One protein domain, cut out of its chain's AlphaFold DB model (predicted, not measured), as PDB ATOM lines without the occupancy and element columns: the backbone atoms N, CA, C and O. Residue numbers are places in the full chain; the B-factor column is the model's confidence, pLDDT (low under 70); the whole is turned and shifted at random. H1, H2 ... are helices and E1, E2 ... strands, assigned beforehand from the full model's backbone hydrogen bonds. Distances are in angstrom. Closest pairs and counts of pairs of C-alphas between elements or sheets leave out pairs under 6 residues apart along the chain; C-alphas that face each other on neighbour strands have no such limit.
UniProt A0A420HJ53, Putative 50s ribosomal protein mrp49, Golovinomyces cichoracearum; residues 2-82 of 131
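What this domain is: This is residues 2 to 82 of the 131 residues of the protein "Putative 50s ribosomal protein mrp49" of Golovinomyces cichoracearum (UniProt A0A420HJ53). The model has little regular structure: a two-stranded antiparallel hairpin, E1 and E2, with one helix, H1, packed over one face of it through residues 69 to 77, and a wide loop between the strands, of which residues 38 to 51 stick out free. The printed part has 81 residues, with E1, E2 and H1 in that order; the class is mixed, with only 24 residues in named elements. It is loose, with a radius of gyration of the C-alphas of 15.8 A, and flat, spanning 39 by 38 by 20 A.

Where its parts are: E1, residues 14 to 19, measures 16.2 A from C-alpha 14 at (-33.889, -114.057, -15.874). E2, residues 55 to 60, measures 16.7 A. H1, residues 66 to 77, measures 16.2 A and ends at C-alpha 77, (-46.816, -120.822, -21.684).

How they stand to each other: E1 and E2 are antiparallel at 161 degrees; N 17 and O 57 are within hydrogen-bond range at 2.8 A. The closest C-alphas of E2 and H1, Ile 59 and Val 69, are 7.4 A apart. E1 and H1 are near each other, with 8 pairs of C-alphas within 10 A. In H1 every O i to N i+4 pair is within hydrogen-bond range.

The domain as a whole: The C-alphas farthest apart, Ser 43 and Thr 82, are 43.6 A apart. The printed part has no cut. The E1 to E2 link is long, 35 residues; E2 to H1 is tight. Residues 21 to 54 have pLDDT under 70.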
ATOM      1  N   THR A   2     -38.050-123.218  -9.110       90.38
ATOM      2  CA  THR A   2     -36.857-122.941  -8.297       90.38
ATOM      3  C   THR A   2     -36.462-121.481  -8.481       90.38
ATOM      4  O   THR A   2     -36.786-120.873  -9.500       90.38
ATOM      5  N   VAL A   3     -35.811-120.906  -7.473       90.69
ATOM      6  CA  VAL A   3     -35.296-119.536  -7.516       90.69
ATOM      7  C   VAL A   3     -33.861-119.586  -7.037       90.69
ATOM      8  O   VAL A   3     -33.603-120.043  -5.923       90.69
ATOM      9  N   ASP A   4     -32.953-119.109  -7.875       88.75
ATOM     10  CA  ASP A   4     -31.577-118.847  -7.486       88.75
ATOM     11  C   ASP A   4     -31.421-117.352  -7.196       88.75
ATOM     12  O   ASP A   4     -31.896-116.510  -7.959       88.75
ATOM     13  N   ARG A   5     -30.821-117.021  -6.053       87.44
ATOM     14  CA  ARG A   5     -30.645-115.637  -5.601       87.44
ATOM     15  C   ARG A   5     -29.164-115.334  -5.543       87.44
ATOM     16  O   ARG A   5     -28.455-115.869  -4.694       87.44
ATOM     17  N   GLN A   6     -28.737-114.428  -6.407       84.44
ATOM     18  CA  GLN A   6     -27.377-113.919  -6.412       84.44
ATOM     19  C   GLN A   6     -27.262-112.705  -5.485       84.44
ATOM     20  O   GLN A   6     -28.225-111.962  -5.284       84.44
ATOM     21  N   VAL A   7     -26.090-112.539  -4.875       82.06
ATOM     22  CA  VAL A   7     -25.799-111.415  -3.966       82.06
ATOM     23  C   VAL A   7     -25.422-110.159  -4.756       82.06
ATOM     24  O   VAL A   7     -25.638-109.045  -4.285       82.06
ATOM     25  N   GLU A   8     -24.875-110.330  -5.959       86.12
ATOM     26  CA  GLU A   8     -24.422-109.223  -6.791       86.12
ATOM     27  C   GLU A   8     -25.601-108.525  -7.492       86.12
ATOM     28  O   GLU A   8     -26.351-109.161  -8.236       86.12
ATOM     29  N   PRO A   9     -25.765-107.202  -7.311       75.62
ATOM     30  CA  PRO A   9     -26.889-106.454  -7.877       75.62
ATOM     31  C   PRO A   9     -26.788-106.255  -9.397       75.62
ATOM     32  O   PRO A   9     -27.755-105.829 -10.023       75.62
ATOM     33  N   SER A  10     -25.628-106.538  -9.998       80.00
ATOM     34  CA  SER A  10     -25.379-106.447 -11.441       80.00
ATOM     35  C   SER A  10     -25.784-107.699 -12.222       80.00
ATOM     36  O   SER A  10     -25.719-107.687 -13.452       80.00
ATOM     37  N   CYS A  11     -26.166-108.786 -11.546       76.94
ATOM     38  CA  CYS A  11     -26.574-110.017 -12.214       76.94
ATOM     39  C   CYS A  11     -27.862-109.821 -13.025       76.94
ATOM     40  O   CYS A  11     -28.777-109.101 -12.615       76.94
ATOM     41  N   SER A  12     -27.956-110.489 -14.179       83.88
ATOM     42  CA  SER A  12     -29.189-110.480 -14.961       83.88
ATOM     43  C   SER A  12     -30.308-111.204 -14.210       83.88
ATOM     44  O   SER A  12     -30.125-112.291 -13.663       83.88
ATOM     45  N   SER A  13     -31.488-110.585 -14.168       90.12
ATOM     46  CA  SER A  13     -32.698-111.201 -13.632       90.12
ATOM     47  C   SER A  13     -33.426-111.909 -14.766       90.12
ATOM     48  O   SER A  13     -34.060-111.272 -15.607       90.12
ATOM     49  N   GLU A  14     -33.332-113.235 -14.799       92.62
ATOM     50  CA  GLU A  14     -33.889-114.057 -15.874       92.62
ATOM     51  C   GLU A  14     -34.795-115.162 -15.329       92.62
ATOM     52  O   GLU A  14     -34.486-115.826 -14.341       92.62
ATOM     53  N   LEU A  15     -35.923-115.377 -16.003       92.19
ATOM     54  CA  LEU A  15     -36.824-116.497 -15.768       92.19
ATOM     55  C   LEU A  15     -36.683-117.488 -16.921       92.19
ATOM     56  O   LEU A  15     -36.975-117.160 -18.069       92.19
ATOM     57  N   THR A  16     -36.270-118.715 -16.611       91.62
ATOM     58  CA  THR A  16     -36.185-119.796 -17.599       91.62
ATOM     59  C   THR A  16     -37.355-120.760 -17.438       91.62
ATOM     60  O   THR A  16     -37.593-121.300 -16.359       91.62
ATOM     61  N   ILE A  17     -38.069-120.996 -18.533       91.62
ATOM     62  CA  ILE A  17     -39.189-121.927 -18.636       91.62
ATOM     63  C   ILE A  17     -38.740-123.093 -19.507       91.62
ATOM     64  O   ILE A  17     -38.320-122.892 -20.647       91.62
ATOM     65  N   TYR A  18     -38.855-124.306 -18.978       89.50
ATOM     66  CA  TYR A  18     -38.590-125.536 -19.715       89.50
ATOM     67  C   TYR A  18     -39.917-126.159 -20.147       89.50
ATOM     68  O   TYR A  18     -40.781-126.428 -19.313       89.50
ATOM     69  N   PHE A  19     -40.077-126.384 -21.448       85.06
ATOM     70  CA  PHE A  19     -41.211-127.095 -22.025       85.06
ATOM     71  C   PHE A  19     -40.803-128.534 -22.321       85.06
ATOM     72  O   PHE A  19     -39.800-128.783 -22.994       85.06
ATOM     73  N   ASN A  20     -41.601-129.485 -21.845       76.81
ATOM     74  CA  ASN A  20     -41.430-130.880 -22.222       76.81
ATOM     75  C   ASN A  20     -41.975-131.077 -23.638       76.81
ATOM     76  O   ASN A  20     -43.134-130.758 -23.906       76.81
ATOM     77  N   ASP A  21     -41.150-131.611 -24.537       56.88
ATOM     78  CA  ASP A  21     -41.640-132.140 -25.805       56.88
ATOM     79  C   ASP A  21     -42.406-133.435 -25.498       56.88
ATOM     80  O   ASP A  21     -41.850-134.378 -24.931       56.88
ATOM     81  N   SER A  22     -43.694-133.488 -25.840       52.50
ATOM     82  CA  SER A  22     -44.581-134.629 -25.569       52.50
ATOM     83  C   SER A  22     -44.204-135.904 -26.338       52.50
ATOM     84  O   SER A  22     -44.884-136.922 -26.217       52.50
ATOM     85  N   ARG A  23     -43.114-135.873 -27.115       50.94
ATOM     86  CA  ARG A  23     -42.523-137.026 -27.808       50.94
ATOM     87  C   ARG A  23     -41.375-137.709 -27.052       50.94
ATOM     88  O   ARG A  23     -40.924-138.760 -27.497       50.94
ATOM     89  N   GLY A  24     -40.896-137.147 -25.942       42.66
ATOM     90  CA  GLY A  24     -39.796-137.712 -25.156       42.66
ATOM     91  C   GLY A  24     -40.290-138.482 -23.935       42.66
ATOM     92  O   GLY A  24     -40.938-137.912 -23.061       42.66
ATOM     93  N   THR A  25     -39.958-139.770 -23.853       39.81
ATOM     94  CA  THR A  25     -40.060-140.577 -22.631       39.81
ATOM     95  C   THR A  25     -39.426-139.834 -21.454       39.81
ATOM     96  O   THR A  25     -38.331-139.285 -21.577       39.81
ATOM     97  N   VAL A  26     -40.131-139.811 -20.319       43.53
ATOM     98  CA  VAL A  26     -39.700-139.178 -19.066       43.53
ATOM     99  C   VAL A  26     -38.389-139.822 -18.610       43.53
ATOM    100  O   VAL A  26     -38.389-140.860 -17.955       43.53
ATOM    101  N   ALA A  27     -37.262-139.219 -18.977       44.12
ATOM    102  CA  ALA A  27     -36.000-139.470 -18.311       44.12
ATOM    103  C   ALA A  27     -36.025-138.678 -17.004       44.12
ATOM    104  O   ALA A  27     -36.189-137.457 -17.007       44.12
ATOM    105  N   THR A  28     -35.919-139.392 -15.891       42.50
ATOM    106  CA  THR A  28     -35.767-138.860 -14.539       42.50
ATOM    107  C   THR A  28     -34.607-137.864 -14.537       42.50
ATOM    108  O   THR A  28     -33.441-138.255 -14.578       42.50
ATOM    109  N   LEU A  29     -34.918-136.568 -14.567       45.19
ATOM    110  CA  LEU A  29     -33.918-135.507 -14.531       45.19
ATOM    111  C   LEU A  29     -33.411-135.412 -13.084       45.19
ATOM    112  O   LEU A  29     -33.964-134.687 -12.259       45.19
ATOM    113  N   ASN A  30     -32.404-136.224 -12.760       41.06
ATOM    114  CA  ASN A  30     -31.744-136.295 -11.454       41.06
ATOM    115  C   ASN A  30     -30.822-135.087 -11.202       41.06
ATOM    116  O   ASN A  30     -29.680-135.263 -10.812       41.06
ATOM    117  N   ASP A  31     -31.315-133.863 -11.388       41.91
ATOM    118  CA  ASP A  31     -30.599-132.640 -11.006       41.91
ATOM    119  C   ASP A  31     -31.571-131.638 -10.371       41.91
ATOM    120  O   ASP A  31     -31.749-130.499 -10.806       41.91
ATOM    121  N   SER A  32     -32.238-132.071  -9.298       38.66
ATOM    122  CA  SER A  32     -32.944-131.157  -8.401       38.66
ATOM    123  C   SER A  32     -31.912-130.411  -7.553       38.66
ATOM    124  O   SER A  32     -31.626-130.786  -6.414       38.66
ATOM    125  N   LYS A  33     -31.318-129.350  -8.115       48.81
ATOM    126  CA  LYS A  33     -30.570-128.355  -7.338       48.81
ATOM    127  C   LYS A  33     -31.570-127.613  -6.454       48.81
ATOM    128  O   LYS A  33     -32.178-126.617  -6.842       48.81
ATOM    129  N   THR A  34     -31.791-128.168  -5.270       42.41
ATOM    130  CA  THR A  34     -32.433-127.476  -4.159       42.41
ATOM    131  C   THR A  34     -31.590-126.247  -3.838       42.41
ATOM    132  O   THR A  34     -30.367-126.328  -3.758       42.41
ATOM    133  N   ALA A  35     -32.245-125.090  -3.728       47.41
ATOM    134  CA  ALA A  35     -31.591-123.820  -3.456       47.41
ATOM    135  C   ALA A  35     -30.906-123.871  -2.081       47.41
ATOM    136  O   ALA A  35     -31.528-123.625  -1.050       47.41
ATOM    137  N   SER A  36     -29.622-124.209  -2.076       35.62
ATOM    138  CA  SER A  36     -28.731-124.061  -0.939       35.62
ATOM    139  C   SER A  36     -27.480-123.346  -1.420       35.62
ATOM    140  O   SER A  36     -26.891-123.708  -2.438       35.62
ATOM    141  N   LYS A  37     -27.108-122.294  -0.690       54.75
ATOM    142  CA  LYS A  37     -25.861-121.554  -0.873       54.75
ATOM    143  C   LYS A  37     -24.695-122.540  -0.922       54.75
ATOM    144  O   LYS A  37     -24.397-123.125   0.113       54.75
ATOM    145  N   GLN A  38     -23.981-122.636  -2.041       37.97
ATOM    146  CA  GLN A  38     -22.534-122.836  -1.995       37.97
ATOM    147  C   GLN A  38     -21.847-122.585  -3.337       37.97
ATOM    148  O   GLN A  38     -22.253-123.057  -4.394       37.97
ATOM    149  N   ILE A  39     -20.786-121.799  -3.208       47.28
ATOM    150  CA  ILE A  39     -19.733-121.467  -4.158       47.28
ATOM    151  C   ILE A  39     -19.082-122.762  -4.657       47.28
ATOM    152  O   ILE A  39     -18.627-123.549  -3.831       47.28
ATOM    153  N   LEU A  40     -18.983-122.958  -5.975       32.84
ATOM    154  CA  LEU A  40     -17.988-123.852  -6.572       32.84
ATOM    155  C   LEU A  40     -17.704-123.445  -8.020       32.84
ATOM    156  O   LEU A  40     -18.562-123.487  -8.901       32.84
ATOM    157  N   THR A  41     -16.469-122.999  -8.219       41.03
ATOM    158  CA  THR A  41     -15.831-122.723  -9.498       41.03
ATOM    159  C   THR A  41     -15.480-124.057 -10.149       41.03
ATOM    160  O   THR A  41     -14.437-124.619  -9.844       41.03
ATOM    161  N   GLU A  42     -16.318-124.575 -11.045       31.91
ATOM    162  CA  GLU A  42     -15.917-125.677 -11.924       31.91
ATOM    163  C   GLU A  42     -16.377-125.417 -13.358       31.91
ATOM    164  O   GLU A  42     -17.548-125.166 -13.648       31.91
ATOM    165  N   SER A  43     -15.400-125.446 -14.263       39.62
ATOM    166  CA  SER A  43     -15.577-125.389 -15.706       39.62
ATOM    167  C   SER A  43     -16.398-126.590 -16.166       39.62
ATOM    168  O   SER A  43     -15.914-127.724 -16.138       39.62
ATOM    169  N   ILE A  44     -17.628-126.355 -16.618       39.28
ATOM    170  CA  ILE A  44     -18.450-127.408 -17.210       39.28
ATOM    171  C   ILE A  44     -17.898-127.690 -18.611       39.28
ATOM    172  O   ILE A  44     -18.158-126.963 -19.567       39.28
ATOM    173  N   SER A  45     -17.081-128.742 -18.700       35.56
ATOM    174  CA  SER A  45     -16.659-129.363 -19.953       35.56
ATOM    175  C   SER A  45     -17.883-129.940 -20.660       35.56
ATOM    176  O   SER A  45     -18.502-130.893 -20.192       35.56
ATOM    177  N   ASP A  46     -18.205-129.360 -21.811       43.25
ATOM    178  CA  ASP A  46     -19.283-129.757 -22.709       43.25
ATOM    179  C   ASP A  46     -18.968-131.097 -23.393       43.25
ATOM    180  O   ASP A  46     -18.491-131.119 -24.524       43.25
ATOM    181  N   LYS A  47     -19.168-132.232 -22.706       38.50
ATOM    182  CA  LYS A  47     -19.274-133.554 -23.351       38.50
ATOM    183  C   LYS A  47     -20.137-134.525 -22.552       38.50
ATOM    184  O   LYS A  47     -19.722-135.030 -21.517       38.50
ATOM    185  N   GLY A  48     -21.268-134.903 -23.150       38.12
ATOM    186  CA  GLY A  48     -21.872-136.216 -22.919       38.12
ATOM    187  C   GLY A  48     -23.156-136.235 -22.098       38.12
ATOM    188  O   GLY A  48     -23.249-136.982 -21.135       38.12
ATOM    189  N   ALA A  49     -24.182-135.499 -22.516       39.75
ATOM    190  CA  ALA A  49     -25.558-135.859 -22.193       39.75
ATOM    191  C   ALA A  49     -26.393-135.702 -23.460       39.75
ATOM    192  O   ALA A  49     -26.427-134.635 -24.070       39.75
ATOM    193  N   THR A  50     -27.005-136.797 -23.899       35.56
ATOM    194  CA  THR A  50     -27.912-136.866 -25.042       35.56
ATOM    195  C   THR A  50     -28.968-135.777 -24.871       35.56
ATOM    196  O   THR A  50     -29.846-135.885 -24.018       35.56
ATOM    197  N   SER A  51     -28.829-134.685 -25.627       43.06
ATOM    198  CA  SER A  51     -29.698-133.519 -25.512       43.06
ATOM    199  C   SER A  51     -31.097-133.916 -25.965       43.06
ATOM    200  O   SER A  51     -31.417-133.902 -27.155       43.06
ATOM    201  N   ILE A  52     -31.949-134.287 -25.008       48.97
ATOM    202  CA  ILE A  52     -33.385-134.114 -25.182       48.97
ATOM    203  C   ILE A  52     -33.519-132.627 -25.496       48.97
ATOM    204  O   ILE A  52     -33.111-131.787 -24.694       48.97
ATOM    205  N   LYS A  53     -33.977-132.300 -26.708       53.09
ATOM    206  CA  LYS A  53     -34.220-130.920 -27.135       53.09
ATOM    207  C   LYS A  53     -35.383-130.367 -26.310       53.09
ATOM    208  O   LYS A  53     -36.502-130.262 -26.794       53.09
ATOM    209  N   THR A  54     -35.140-130.054 -25.042       63.53
ATOM    210  CA  THR A  54     -36.095-129.370 -24.184       63.53
ATOM    211  C   THR A  54     -36.214-127.959 -24.731       63.53
ATOM    212  O   THR A  54     -35.266-127.171 -24.661       63.53
ATOM    213  N   ALA A  55     -37.358-127.644 -25.335       80.44
ATOM    214  CA  ALA A  55     -37.629-126.284 -25.757       80.44
ATOM    215  C   ALA A  55     -37.607-125.404 -24.501       80.44
ATOM    216  O   ALA A  55     -38.347-125.650 -23.550       80.44
ATOM    217  N   LYS A  56     -36.716-124.412 -24.467       88.25
ATOM    218  CA  LYS A  56     -36.614-123.466 -23.354       88.25
ATOM    219  C   LYS A  56     -36.966-122.062 -23.819       88.25
ATOM    220  O   LYS A  56     -36.582-121.655 -24.915       88.25
ATOM    221  N   LYS A  57     -37.659-121.309 -22.971       89.94
ATOM    222  CA  LYS A  57     -37.893-119.872 -23.139       89.94
ATOM    223  C   LYS A  57     -37.242-119.144 -21.976       89.94
ATOM    224  O   LYS A  57     -37.462-119.507 -20.827       89.94
ATOM    225  N   VAL A  58     -36.456-118.124 -22.291       92.19
ATOM    226  CA  VAL A  58     -35.869-117.220 -21.302       92.19
ATOM    227  C   VAL A  58     -36.602-115.888 -21.393       92.19
ATOM    228  O   VAL A  58     -36.783-115.362 -22.493       92.19
ATOM    229  N   ILE A  59     -37.050-115.378 -20.250       93.38
ATOM    230  CA  ILE A  59     -37.674-114.066 -20.085       93.38
ATOM    231  C   ILE A  59     -36.709-113.207 -19.273       93.38
ATOM    232  O   ILE A  59     -36.432-113.505 -18.112       93.38
ATOM    233  N   ASN A  60     -36.199-112.136 -19.878       92.94
ATOM    234  CA  ASN A  60     -35.423-111.126 -19.162       92.94
ATOM    235  C   ASN A  60     -36.384-110.221 -18.380       92.94
ATOM    236  O   ASN A  60     -37.304-109.651 -18.975       92.94
ATOM    237  N   MET A  61     -36.170-110.109 -17.071       93.19
ATOM    238  CA  MET A  61     -36.995-109.353 -16.127       93.19
ATOM    239  C   MET A  61     -36.383-107.994 -15.749       93.19
ATOM    240  O   MET A  61     -37.032-107.203 -15.066       93.19
ATOM    241  N   ASN A  62     -35.154-107.697 -16.184       91.31
ATOM    242  CA  ASN A  62     -34.475-106.442 -15.866       91.31
ATOM    243  C   ASN A  62     -35.300-105.236 -16.335       91.31
ATOM    244  O   ASN A  62     -35.728-105.181 -17.487       91.31
ATOM    245  N   ALA A  63     -35.478-104.260 -15.440       89.00
ATOM    246  CA  ALA A  63     -36.219-103.020 -15.690       89.00
ATOM    247  C   ALA A  63     -37.673-103.209 -16.186       89.00
ATOM    248  O   ALA A  63     -38.262-102.274 -16.728       89.00
ATOM    249  N   LYS A  64     -38.272-104.391 -15.986       92.69
ATOM    250  CA  LYS A  64     -39.687-104.656 -16.276       92.69
ATOM    251  C   LYS A  64     -40.500-104.700 -14.987       92.69
ATOM    252  O   LYS A  64     -40.013-105.127 -13.944       92.69
ATOM    253  N   THR A  65     -41.764-104.293 -15.072       95.19
ATOM    254  CA  THR A  65     -42.718-104.494 -13.977       95.19
ATOM    255  C   THR A  65     -43.149-105.958 -13.914       95.19
ATOM    256  O   THR A  65     -43.098-106.687 -14.909       95.19
ATOM    257  N   SER A  66     -43.617-106.392 -12.744       94.88
ATOM    258  CA  SER A  66     -44.154-107.742 -12.553       94.88
ATOM    259  C   SER A  66     -45.320-108.054 -13.493       94.88
ATOM    260  O   SER A  66     -45.451-109.191 -13.928       94.88
ATOM    261  N   GLU A  67     -46.133-107.054 -13.840       96.00
ATOM    262  CA  GLU A  67     -47.260-107.192 -14.771       96.00
ATOM    263  C   GLU A  67     -46.794-107.576 -16.179       96.00
ATOM    264  O   GLU A  67     -47.308-108.530 -16.758       96.00
ATOM    265  N   ILE A  68     -45.767-106.894 -16.697       95.62
ATOM    266  CA  ILE A  68     -45.202-107.174 -18.025       95.62
ATOM    267  C   ILE A  68     -44.561-108.564 -18.051       95.62
ATOM    268  O   ILE A  68     -44.735-109.318 -19.006       95.62
ATOM    269  N   VAL A  69     -43.824-108.922 -16.995       95.69
ATOM    270  CA  VAL A  69     -43.198-110.248 -16.884       95.69
ATOM    271  C   VAL A  69     -44.257-111.351 -16.815       95.69
ATOM    272  O   VAL A  69     -44.091-112.397 -17.444       95.69
ATOM    273  N   LEU A  70     -45.349-111.125 -16.078       95.12
ATOM    274  CA  LEU A  70     -46.456-112.072 -15.969       95.12
ATOM    275  C   LEU A  70     -47.173-112.260 -17.312       95.12
ATOM    276  O   LEU A  70     -47.450-113.397 -17.686       95.12
ATOM    277  N   ASP A  71     -47.432-111.182 -18.050       94.62
ATOM    278  CA  ASP A  71     -48.037-111.257 -19.382       94.62
ATOM    279  C   ASP A  71     -47.137-112.027 -20.365       94.62
ATOM    280  O   ASP A  71     -47.584-112.983 -21.002       94.62
ATOM    281  N   GLU A  72     -45.834-111.724 -20.402       94.44
ATOM    282  CA  GLU A  72     -44.865-112.454 -21.232       94.44
ATOM    283  C   GLU A  72     -44.810-113.950 -20.863       94.44
ATOM    284  O   GLU A  72     -44.731-114.817 -21.740       94.44
ATOM    285  N   PHE A  73     -44.914-114.276 -19.572       94.31
ATOM    286  CA  PHE A  73     -44.982-115.654 -19.086       94.31
ATOM    287  C   PHE A  73     -46.260-116.375 -19.536       94.31
ATOM    288  O   PHE A  73     -46.194-117.511 -20.020       94.31
ATOM    289  N   VAL A  74     -47.427-115.742 -19.402       94.06
ATOM    290  CA  VAL A  74     -48.715-116.326 -19.809       94.06
ATOM    291  C   VAL A  74     -48.754-116.526 -21.324       94.06
ATOM    292  O   VAL A  74     -49.146-117.598 -21.785       94.06
ATOM    293  N   GLN A  75     -48.266-115.560 -22.105       92.12
ATOM    294  CA  GLN A  75     -48.160-115.678 -23.563       92.12
ATOM    295  C   GLN A  75     -47.209-116.803 -23.988       92.12
ATOM    296  O   GLN A  75     -47.525-117.570 -24.900       92.12
ATOM    297  N   ALA A  76     -46.059-116.937 -23.316       90.81
ATOM    298  CA  ALA A  76     -45.084-117.982 -23.613       90.81
ATOM    299  C   ALA A  76     -45.611-119.382 -23.279       90.81
ATOM    300  O   ALA A  76     -45.399-120.321 -24.044       90.81
ATOM    301  N   THR A  77     -46.292-119.528 -22.142       90.75
ATOM    302  CA  THR A  77     -46.816-120.822 -21.684       90.75
ATOM    303  C   THR A  77     -48.160-121.184 -22.302       90.75
ATOM    304  O   THR A  77     -48.527-122.358 -22.301       90.75
ATOM    305  N   LYS A  78     -48.894-120.196 -22.832       90.00
ATOM    306  CA  LYS A  78     -50.280-120.324 -23.311       90.00
ATOM    307  C   LYS A  78     -51.196-120.975 -22.269       90.00
ATOM    308  O   LYS A  78     -52.145-121.681 -22.615       90.00
ATOM    309  N   ALA A  79     -50.889-120.773 -20.988       87.69
ATOM    310  CA  ALA A  79     -51.654-121.336 -19.892       87.69
ATOM    311  C   ALA A  79     -53.064-120.731 -19.859       87.69
ATOM    312  O   ALA A  79     -53.251-119.526 -20.031       87.69
ATOM    313  N   ARG A  80     -54.073-121.573 -19.624       91.06
ATOM    314  CA  ARG A  80     -55.458-121.119 -19.483       91.06
ATOM    315  C   ARG A  80     -55.680-120.595 -18.069       91.06
ATOM    316  O   ARG A  80     -55.497-121.343 -17.112       91.06
ATOM    317  N   ALA A  81     -56.119-119.346 -17.945       89.88
ATOM    318  CA  ALA A  81     -56.508-118.788 -16.657       89.88
ATOM    319  C   ALA A  81     -57.748-119.508 -16.100       89.88
ATOM    320  O   ALA A  81     -58.722-119.749 -16.819       89.88
ATOM    321  N   THR A  82     -57.709-119.840 -14.813       93.06
ATOM    322  CA  THR A  82     -58.852-120.400 -14.084       93.06
ATOM    323  C   THR A  82     -59.713-119.265 -13.537       93.06
ATOM    324  O   THR A  82     -59.187-118.262 -13.065       93.06
TER     325      THR A  82